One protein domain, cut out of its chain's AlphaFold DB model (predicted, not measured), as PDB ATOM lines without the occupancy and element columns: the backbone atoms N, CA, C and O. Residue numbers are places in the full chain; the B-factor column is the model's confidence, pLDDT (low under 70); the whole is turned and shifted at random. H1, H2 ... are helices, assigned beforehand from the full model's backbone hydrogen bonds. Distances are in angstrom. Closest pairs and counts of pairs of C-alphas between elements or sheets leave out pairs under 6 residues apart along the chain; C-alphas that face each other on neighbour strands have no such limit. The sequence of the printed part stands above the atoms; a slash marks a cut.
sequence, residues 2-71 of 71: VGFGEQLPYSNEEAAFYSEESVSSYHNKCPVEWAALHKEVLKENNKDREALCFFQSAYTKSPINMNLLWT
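Overview. This is residues 2 to 71 of the 71 residues of an uncharacterized protein of Choanephora cucurbitarum (UniProt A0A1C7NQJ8). This model has little regular structure: one longer helix, H2, follows the short helix H1 after a tight link, with a long stretch without named elements, residues 2 to 22, before H1 and another, residues 45 to 71, which folds back along H2 after it. The 70 printed residues have two named helices, H1 then H2, no named strand, and class all helix, with only 19 residues in named elements. The whole is only just compact, close to loose, with a radius of gyration of the C-alphas of 13.2 A, and elongated, spanning 41 by 27 by 18 A.

Along the chain. H2, residues 30 to 44, measures 21.1 A, from C-alpha 30 at (-18.355, 45.036, -12.525) to C-alpha 44 at (-34.147, 42.724, 1.207). H1, residues 23 to 26, begins at (-15.047, 40.159, -20.368).

Arrangement. H1 and H2 meet only through their tight link of 3 residues. In H2 every O i to N i+4 pair is within hydrogen-bond range; H1 is too short for such a pair. Residues 54 to 55 pair with residues 68 to 69, parallel.

Size, cuts and confidence. The C-alphas farthest apart, of Glu 13 and Glu 50, are 41.4 A apart. The printed part has no cut, and no printed residue is under 70 in pLDDT.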
ATOM      1  N   VAL A   2     -17.131  47.403   1.423       93.38
ATOM      2  CA  VAL A   2     -17.376  46.628   0.207       93.38
ATOM      3  C   VAL A   2     -16.124  46.765  -0.657       93.38
ATOM      4  O   VAL A   2     -15.927  47.779  -1.325       93.38
ATOM      5  N   GLY A   3     -15.221  45.793  -0.524       93.44
ATOM      6  CA  GLY A   3     -13.959  45.758  -1.267       93.44
ATOM      7  C   GLY A   3     -14.130  45.210  -2.685       93.44
ATOM      8  O   GLY A   3     -15.197  44.699  -3.031       93.44
ATOM      9  N   PHE A   4     -13.048  45.264  -3.460       94.06
ATOM     10  CA  PHE A   4     -12.935  44.774  -4.837       94.06
ATOM     11  C   PHE A   4     -13.897  45.464  -5.818       94.06
ATOM     12  O   PHE A   4     -14.407  46.550  -5.543       94.06
ATOM     13  N   GLY A   5     -14.109  44.843  -6.983       91.00
ATOM     14  CA  GLY A   5     -14.901  45.353  -8.108       91.00
ATOM     15  C   GLY A   5     -14.055  45.817  -9.298       91.00
ATOM     16  O   GLY A   5     -14.573  45.926 -10.400       91.00
ATOM     17  N   GLU A   6     -12.750  46.022  -9.111       93.44
ATOM     18  CA  GLU A   6     -11.807  46.461 -10.151       93.44
ATOM     19  C   GLU A   6     -10.940  45.338 -10.749       93.44
ATOM     20  O   GLU A   6     -10.259  45.540 -11.748       93.44
ATOM     21  N   GLN A   7     -10.934  44.153 -10.134       94.56
ATOM     22  CA  GLN A   7      -9.984  43.075 -10.456       94.56
ATOM     23  C   GLN A   7     -10.496  42.062 -11.483       94.56
ATOM     24  O   GLN A   7      -9.900  40.997 -11.643       94.56
ATOM     25  N   LEU A   8     -11.603  42.350 -12.167       93.38
ATOM     26  CA  LEU A   8     -12.063  41.452 -13.217       93.38
ATOM     27  C   LEU A   8     -10.984  41.366 -14.315       93.38
ATOM     28  O   LEU A   8     -10.536  42.415 -14.781       93.38
ATOM     29  N   PRO A   9     -10.575  40.171 -14.768       93.31
ATOM     30  CA  PRO A   9      -9.671  40.041 -15.907       93.31
ATOM     31  C   PRO A   9     -10.196  40.782 -17.141       93.31
ATOM     32  O   PRO A   9     -11.396  40.992 -17.279       93.31
ATOM     33  N   TYR A  10      -9.315  41.196 -18.051       92.62
ATOM     34  CA  TYR A  10      -9.749  41.837 -19.304       92.62
ATOM     35  C   TYR A  10      -9.902  40.823 -20.449       92.62
ATOM     36  O   TYR A  10     -10.601  41.089 -21.430       92.62
ATOM     37  N   SER A  11      -9.248  39.664 -20.322       92.81
ATOM     38  CA  SER A  11      -9.209  38.617 -21.339       92.81
ATOM     39  C   SER A  11     -10.252  37.528 -21.092       92.81
ATOM     40  O   SER A  11     -10.409  37.035 -19.975       92.81
ATOM     41  N   ASN A  12     -10.904  37.088 -22.169       91.19
ATOM     42  CA  ASN A  12     -11.793  35.923 -22.173       91.19
ATOM     43  C   ASN A  12     -11.040  34.584 -21.996       91.19
ATOM     44  O   ASN A  12     -11.671  33.546 -21.828       91.19
ATOM     45  N   GLU A  13      -9.705  34.585 -22.055       93.19
ATOM     46  CA  GLU A  13      -8.884  33.399 -21.767       93.19
ATOM     47  C   GLU A  13      -8.790  33.117 -20.258       93.19
ATOM     48  O   GLU A  13      -8.595  31.976 -19.847       93.19
ATOM     49  N   GLU A  14      -8.944  34.157 -19.434       93.06
ATOM     50  CA  GLU A  14      -8.784  34.100 -17.976       93.06
ATOM     51  C   GLU A  14     -10.128  33.984 -17.245       93.06
ATOM     52  O   GLU A  14     -10.187  33.498 -16.116       93.06
ATOM     53  N   ALA A  15     -11.216  34.428 -17.879       91.69
ATOM     54  CA  ALA A  15     -12.561  34.384 -17.326       91.69
ATOM     55  C   ALA A  15     -13.611  34.205 -18.430       91.69
ATOM     56  O   ALA A  15     -13.441  34.668 -19.555       91.69
ATOM     57  N   ALA A  16     -14.734  33.579 -18.086       92.06
ATOM     58  CA  ALA A  16     -15.899  33.472 -18.956       92.06
ATOM     59  C   ALA A  16     -17.165  33.798 -18.159       92.06
ATOM     60  O   ALA A  16     -17.330  33.334 -17.028       92.06
ATOM     61  N   PHE A  17     -18.056  34.597 -18.744       90.38
ATOM     62  CA  PHE A  17     -19.332  34.952 -18.135       90.38
ATOM     63  C   PHE A  17     -20.454  34.019 -18.566       90.38
ATOM     64  O   PHE A  17     -20.510  33.587 -19.713       90.38
ATOM     65  N   TYR A  18     -21.404  33.791 -17.658       92.94
ATOM     66  CA  TYR A  18     -22.643  33.079 -17.973       92.94
ATOM     67  C   TYR A  18     -23.473  33.787 -19.058       92.94
ATOM     68  O   TYR A  18     -24.131  33.128 -19.851       92.94
ATOM     69  N   SER A  19     -23.430  35.121 -19.110       90.44
ATOM     70  CA  SER A  19     -24.131  35.925 -20.121       90.44
ATOM     71  C   SER A  19     -23.508  35.855 -21.517       90.44
ATOM     72  O   SER A  19     -24.050  36.463 -22.436       90.44
ATOM     73  N   GLU A  20     -22.360  35.184 -21.667       91.06
ATOM     74  CA  GLU A  20     -21.563  35.126 -22.899       91.06
ATOM     75  C   GLU A  20     -21.076  36.502 -23.416       91.06
ATOM     76  O   GLU A  20     -20.475  36.590 -24.488       91.06
ATOM     77  N   GLU A  21     -21.265  37.589 -22.651       91.69
ATOM     78  CA  GLU A  21     -20.683  38.900 -22.960       91.69
ATOM     79  C   GLU A  21     -19.145  38.849 -22.897       91.69
ATOM     80  O   GLU A  21     -18.550  38.096 -22.119       91.69
ATOM     81  N   SER A  22     -18.468  39.687 -23.694       92.75
ATOM     82  CA  SER A  22     -17.007  39.773 -23.630       92.75
ATOM     83  C   SER A  22     -16.555  40.353 -22.294       92.75
ATOM     84  O   SER A  22     -17.104  41.353 -21.818       92.75
ATOM     85  N   VAL A  23     -15.510  39.768 -21.704       93.88
ATOM     86  CA  VAL A  23     -15.047  40.159 -20.368       93.88
ATOM     87  C   VAL A  23     -14.558  41.611 -20.360       93.88
ATOM     88  O   VAL A  23     -14.889  42.392 -19.467       93.88
ATOM     89  N   SER A  24     -13.893  42.018 -21.440       94.25
ATOM     90  CA  SER A  24     -13.470  43.398 -21.696       94.25
ATOM     91  C   SER A  24     -14.614  44.418 -21.683       94.25
ATOM     92  O   SER A  24     -14.432  45.537 -21.200       94.25
ATOM     93  N   SER A  25     -15.805  44.052 -22.173       92.12
ATOM     94  CA  SER A  25     -16.978  44.941 -22.168       92.12
ATOM     95  C   SER A  25     -17.601  45.113 -20.781       92.12
ATOM     96  O   SER A  25     -18.346  46.071 -20.544       92.12
ATOM     97  N   TYR A  26     -17.287  44.201 -19.861       93.81
ATOM     98  CA  TYR A  26     -17.899  44.117 -18.544       93.81
ATOM     99  C   TYR A  26     -16.947  44.525 -17.408       93.81
ATOM    100  O   TYR A  26     -17.419  44.904 -16.341       93.81
ATOM    101  N   HIS A  27     -15.629  44.571 -17.637       94.12
ATOM    102  CA  HIS A  27     -14.625  45.017 -16.655       94.12
ATOM    103  C   HIS A  27     -15.044  46.283 -15.893       94.12
ATOM    104  O   HIS A  27     -15.105  46.294 -14.666       94.12
ATOM    105  N   ASN A  28     -15.465  47.316 -16.622       94.50
ATOM    106  CA  ASN A  28     -15.924  48.567 -16.023       94.50
ATOM    107  C   ASN A  28     -17.372  48.523 -15.492       94.50
ATOM    108  O   ASN A  28     -17.765  49.387 -14.712       94.50
ATOM    109  N   LYS A  29     -18.193  47.550 -15.902       94.56
ATOM    110  CA  LYS A  29     -19.551  47.354 -15.360       94.56
ATOM    111  C   LYS A  29     -19.526  46.638 -14.008       94.56
ATOM    112  O   LYS A  29     -20.396  46.899 -13.180       94.56
ATOM    113  N   CYS A  30     -18.515  45.804 -13.759       94.75
ATOM    114  CA  CYS A  30     -18.355  45.036 -12.525       94.75
ATOM    115  C   CYS A  30     -18.572  45.859 -11.233       94.75
ATOM    116  O   CYS A  30     -19.433  45.472 -10.442       94.75
ATOM    117  N   PRO A  31     -17.936  47.030 -11.014       95.62
ATOM    118  CA  PRO A  31     -18.156  47.805  -9.787       95.62
ATOM    119  C   PRO A  31     -19.558  48.443  -9.703       95.62
ATOM    120  O   PRO A  31     -20.020  48.803  -8.620       95.62
ATOM    121  N   VAL A  32     -20.264  48.597 -10.830       96.00
ATOM    122  CA  VAL A  32     -21.650  49.098 -10.866       96.00
ATOM    123  C   VAL A  32     -22.612  48.021 -10.378       96.00
ATOM    124  O   VAL A  32     -23.457  48.291  -9.523       96.00
ATOM    125  N   GLU A  33     -22.468  46.804 -10.900       95.56
ATOM    126  CA  GLU A  33     -23.300  45.660 -10.519       95.56
ATOM    127  C   GLU A  33     -22.971  45.176  -9.105       95.56
ATOM    128  O   GLU A  33     -23.876  44.853  -8.338       95.56
ATOM    129  N   TRP A  34     -21.706  45.267  -8.692       95.75
ATOM    130  CA  TRP A  34     -21.296  44.996  -7.316       95.75
ATOM    131  C   TRP A  34     -21.982  45.920  -6.303       95.75
ATOM    132  O   TRP A  34     -22.443  45.469  -5.250       95.75
ATOM    133  N   ALA A  35     -22.118  47.207  -6.634       96.50
ATOM    134  CA  ALA A  35     -22.875  48.150  -5.816       96.50
ATOM    135  C   ALA A  35     -24.387  47.898  -5.855       96.50
ATOM    136  O   ALA A  35     -25.046  48.022  -4.821       96.50
ATOM    137  N   ALA A  36     -24.936  47.528  -7.016       96.56
ATOM    138  CA  ALA A  36     -26.348  47.170  -7.143       96.56
ATOM    139  C   ALA A  36     -26.707  45.982  -6.238       96.56
ATOM    140  O   ALA A  36     -27.641  46.088  -5.446       96.56
ATOM    141  N   LEU A  37     -25.891  44.924  -6.263       96.31
ATOM    142  CA  LEU A  37     -26.068  43.740  -5.425       96.31
ATOM    143  C   LEU A  37     -26.098  44.091  -3.932       96.31
ATOM    144  O   LEU A  37     -26.976  43.647  -3.200       96.31
ATOM    145  N   HIS A  38     -25.170  44.926  -3.458       96.19
ATOM    146  CA  HIS A  38     -25.142  45.306  -2.041       96.19
ATOM    147  C   HIS A  38     -26.368  46.120  -1.630       96.19
ATOM    148  O   HIS A  38     -26.909  45.919  -0.542       96.19
ATOM    149  N   LYS A  39     -26.840  47.014  -2.501       95.69
ATOM    150  CA  LYS A  39     -28.085  47.748  -2.269       95.69
ATOM    151  C   LYS A  39     -29.287  46.808  -2.188       95.69
ATOM    152  O   LYS A  39     -30.144  47.011  -1.331       95.69
ATOM    153  N   GLU A  40     -29.348  45.799  -3.054       97.06
ATOM    154  CA  GLU A  40     -30.390  44.767  -3.027       97.06
ATOM    155  C   GLU A  40     -30.355  43.989  -1.711       97.06
ATOM    156  O   GLU A  40     -31.368  43.949  -1.017       97.06
ATOM    157  N   VAL A  41     -29.181  43.517  -1.283       96.56
ATOM    158  CA  VAL A  41     -29.004  42.829   0.007       96.56
ATOM    159  C   VAL A  41     -29.493  43.687   1.178       96.56
ATOM    160  O   VAL A  41     -30.229  43.197   2.037       96.56
ATOM    161  N   LEU A  42     -29.129  44.974   1.228       95.75
ATOM    162  CA  LEU A  42     -29.601  45.867   2.291       95.75
ATOM    163  C   LEU A  42     -31.118  46.050   2.253       95.75
ATOM    164  O   LEU A  42     -31.765  46.020   3.300       95.75
ATOM    165  N   LYS A  43     -31.688  46.227   1.061       96.12
ATOM    166  CA  LYS A  43     -33.126  46.420   0.879       96.12
ATOM    167  C   LYS A  43     -33.918  45.181   1.294       96.12
ATOM    168  O   LYS A  43     -34.893  45.309   2.026       96.12
ATOM    169  N   GLU A  44     -33.488  43.995   0.877       97.75
ATOM    170  CA  GLU A  44     -34.147  42.724   1.207       97.75
ATOM    171  C   GLU A  44     -34.104  42.408   2.706       97.75
ATOM    172  O   GLU A  44     -35.023  41.793   3.241       97.75
ATOM    173  N   ASN A  45     -33.079  42.895   3.409       97.38
ATOM    174  CA  ASN A  45     -32.947  42.740   4.856       97.38
ATOM    175  C   ASN A  45     -33.537  43.913   5.663       97.38
ATOM    176  O   ASN A  45     -33.402  43.931   6.886       97.38
ATOM    177  N   ASN A  46     -34.194  44.887   5.017       97.00
ATOM    178  CA  ASN A  46     -34.707  46.119   5.644       97.00
ATOM    179  C   ASN A  46     -33.626  46.914   6.405       97.00
ATOM    180  O   ASN A  46     -33.868  47.473   7.474       97.00
ATOM    181  N   LYS A  47     -32.403  46.929   5.870       96.50
ATOM    182  CA  LYS A  47     -31.231  47.619   6.428       96.50
ATOM    183  C   LYS A  47     -30.784  48.819   5.599       96.50
ATOM    184  O   LYS A  47     -29.788  49.446   5.941       96.50
ATOM    185  N   ASP A  48     -31.525  49.182   4.557       92.56
ATOM    186  CA  ASP A  48     -31.224  50.290   3.641       92.56
ATOM    187  C   ASP A  48     -31.087  51.657   4.333       92.56
ATOM    188  O   ASP A  48     -30.381  52.530   3.830       92.56
ATOM    189  N   ARG A  49     -31.731  51.839   5.494       93.62
ATOM    190  CA  ARG A  49     -31.660  53.070   6.302       93.62
ATOM    191  C   ARG A  49     -30.737  52.990   7.517       93.62
ATOM    192  O   ARG A  49     -30.474  54.017   8.135       93.62
ATOM    193  N   GLU A  50     -30.286  51.794   7.883       94.94
ATOM    194  CA  GLU A  50     -29.532  51.546   9.123       94.94
ATOM    195  C   GLU A  50     -28.069  51.188   8.858       94.94
ATOM    196  O   GLU A  50     -27.197  51.474   9.675       94.94
ATOM    197  N   ALA A  51     -27.797  50.542   7.725       94.44
ATOM    198  CA  ALA A  51     -26.468  50.097   7.353       94.44
ATOM    199  C   ALA A  51     -25.801  51.084   6.391       94.44
ATOM    200  O   ALA A  51     -26.440  51.679   5.525       94.44
ATOM    201  N   LEU A  52     -24.480  51.207   6.522       94.31
ATOM    202  CA  LEU A  52     -23.646  52.015   5.643       94.31
ATOM    203  C   LEU A  52     -22.661  51.117   4.889       94.31
ATOM    204  O   LEU A  52     -21.731  50.562   5.480       94.31
ATOM    205  N   CYS A  53     -22.833  51.017   3.571       94.81
ATOM    206  CA  CYS A  53     -21.853  50.400   2.683       94.81
ATOM    207  C   CYS A  53     -20.919  51.466   2.101       94.81
ATOM    208  O   CYS A  53     -21.366  52.452   1.517       94.81
ATOM    209  N   PHE A  54     -19.613  51.245   2.241       94.94
ATOM    210  CA  PHE A  54     -18.573  52.094   1.666       94.94
ATOM    211  C   PHE A  54     -17.720  51.295   0.686       94.94
ATOM    212  O   PHE A  54     -17.292  50.184   1.016       94.94
ATOM    213  N   PHE A  55     -17.522  51.858  -0.505       95.69
ATOM    214  CA  PHE A  55     -16.956  51.193  -1.680       95.69
ATOM    215  C   PHE A  55     -15.597  51.794  -2.054       95.69
ATOM    216  O   PHE A  55     -15.421  53.003  -1.906       95.69
ATOM    217  N   GLN A  56     -14.677  50.960  -2.553       94.44
ATOM    218  CA  GLN A  56     -13.369  51.403  -3.076       94.44
ATOM    219  C   GLN A  56     -13.355  51.622  -4.590       94.44
ATOM    220  O   GLN A  56     -12.620  52.465  -5.096       94.44
ATOM    221  N   SER A  57     -14.146  50.842  -5.328       94.69
ATOM    222  CA  SER A  57     -14.178  50.854  -6.787       94.69
ATOM    223  C   SER A  57     -15.529  51.372  -7.263       94.69
ATOM    224  O   SER A  57     -16.563  51.121  -6.643       94.69
ATOM    225  N   ALA A  58     -15.523  52.129  -8.356       94.44
ATOM    226  CA  ALA A  58     -16.718  52.701  -8.957       94.44
ATOM    227  C   ALA A  58     -16.507  52.939 -10.453       94.44
ATOM    228  O   ALA A  58     -15.384  53.131 -10.915       94.44
ATOM    229  N   TYR A  59     -17.606  52.982 -11.203       95.25
ATOM    230  CA  TYR A  59     -17.626  53.406 -12.597       95.25
ATOM    231  C   TYR A  59     -18.878  54.251 -12.882       95.25
ATOM    232  O   TYR A  59     -19.609  54.674 -11.981       95.25
ATOM    233  N   THR A  60     -19.131  54.527 -14.158       93.50
ATOM    234  CA  THR A  60     -20.317  55.242 -14.629       93.50
ATOM    235  C   THR A  60     -21.591  54.627 -14.037       93.50
ATOM    236  O   THR A  60     -21.807  53.426 -14.146       93.50
ATOM    237  N   LYS A  61     -22.452  55.470 -13.449       93.00
ATOM    238  CA  LYS A  61     -23.711  55.125 -12.750       93.00
ATOM    239  C   LYS A  61     -23.584  54.444 -11.381       93.00
ATOM    240  O   LYS A  61     -24.597  54.388 -10.696       93.00
ATOM    241  N   SER A  62     -22.402  54.043 -10.910       93.00
ATOM    242  CA  SER A  62     -22.230  53.509  -9.544       93.00
ATOM    243  C   SER A  62     -22.848  54.372  -8.420       93.00
ATOM    244  O   SER A  62     -23.457  53.789  -7.518       93.00
ATOM    245  N   PRO A  63     -22.810  55.726  -8.462       94.00
ATOM    246  CA  PRO A  63     -23.384  56.559  -7.399       94.00
ATOM    247  C   PRO A  63     -24.883  56.356  -7.137       94.00
ATOM    248  O   PRO A  63     -25.350  56.678  -6.052       94.00
ATOM    249  N   ILE A  64     -25.652  55.797  -8.083       94.62
ATOM    250  CA  ILE A  64     -27.078  55.499  -7.857       94.62
ATOM    251  C   ILE A  64     -27.293  54.380  -6.823       94.62
ATOM    252  O   ILE A  64     -28.376  54.261  -6.238       94.62
ATOM    253  N   ASN A  65     -26.273  53.541  -6.619       94.75
ATOM    254  CA  ASN A  65     -26.343  52.359  -5.767       94.75
ATOM    255  C   ASN A  65     -25.430  52.410  -4.540       94.75
ATOM    256  O   ASN A  65     -25.585  51.583  -3.649       94.75
ATOM    257  N   MET A  66     -24.512  53.371  -4.468       94.00
ATOM    258  CA  MET A  66     -23.556  53.481  -3.369       94.00
ATOM    259  C   MET A  66     -24.054  54.442  -2.292       94.00
ATOM    260  O   MET A  66     -24.533  55.530  -2.601       94.00
ATOM    261  N   ASN A  67     -23.883  54.073  -1.020       91.31
ATOM    262  CA  ASN A  67     -24.104  55.008   0.084       91.31
ATOM    263  C   ASN A  67     -22.911  55.955   0.262       91.31
ATOM    264  O   ASN A  67     -23.101  57.144   0.503       91.31
ATOM    265  N   LEU A  68     -21.688  55.421   0.164       94.44
ATOM    266  CA  LEU A  68     -20.450  56.168   0.366       94.44
ATOM    267  C   LEU A  68     -19.324  55.610  -0.515       94.44
ATOM    268  O   LEU A  68     -19.167  54.395  -0.638       94.44
ATOM    269  N   LEU A  69     -18.510  56.495  -1.084       93.88
ATOM    270  CA  LEU A  69     -17.250  56.147  -1.743       93.88
ATOM    271  C   LEU A  69     -16.088  56.500  -0.803       93.88
ATOM    272  O   LEU A  69     -16.105  57.583  -0.215       93.88
ATOM    273  N   TRP A  70     -15.104  55.611  -0.652       90.06
ATOM    274  CA  TRP A  70     -13.901  55.852   0.153       90.06
ATOM    275  C   TRP A  70     -12.631  55.637  -0.685       90.06
ATOM    276  O   TRP A  70     -12.604  54.784  -1.572       90.06
ATOM    277  N   THR A  71     -11.608  56.445  -0.395       74.81
ATOM    278  CA  THR A  71     -10.278  56.444  -1.028       74.81
ATOM    279  C   THR A  71      -9.200  56.091  -0.023       74.81
ATOM    280  O   THR A  71      -9.283  56.650   1.098       74.81
TER     281      THR A  71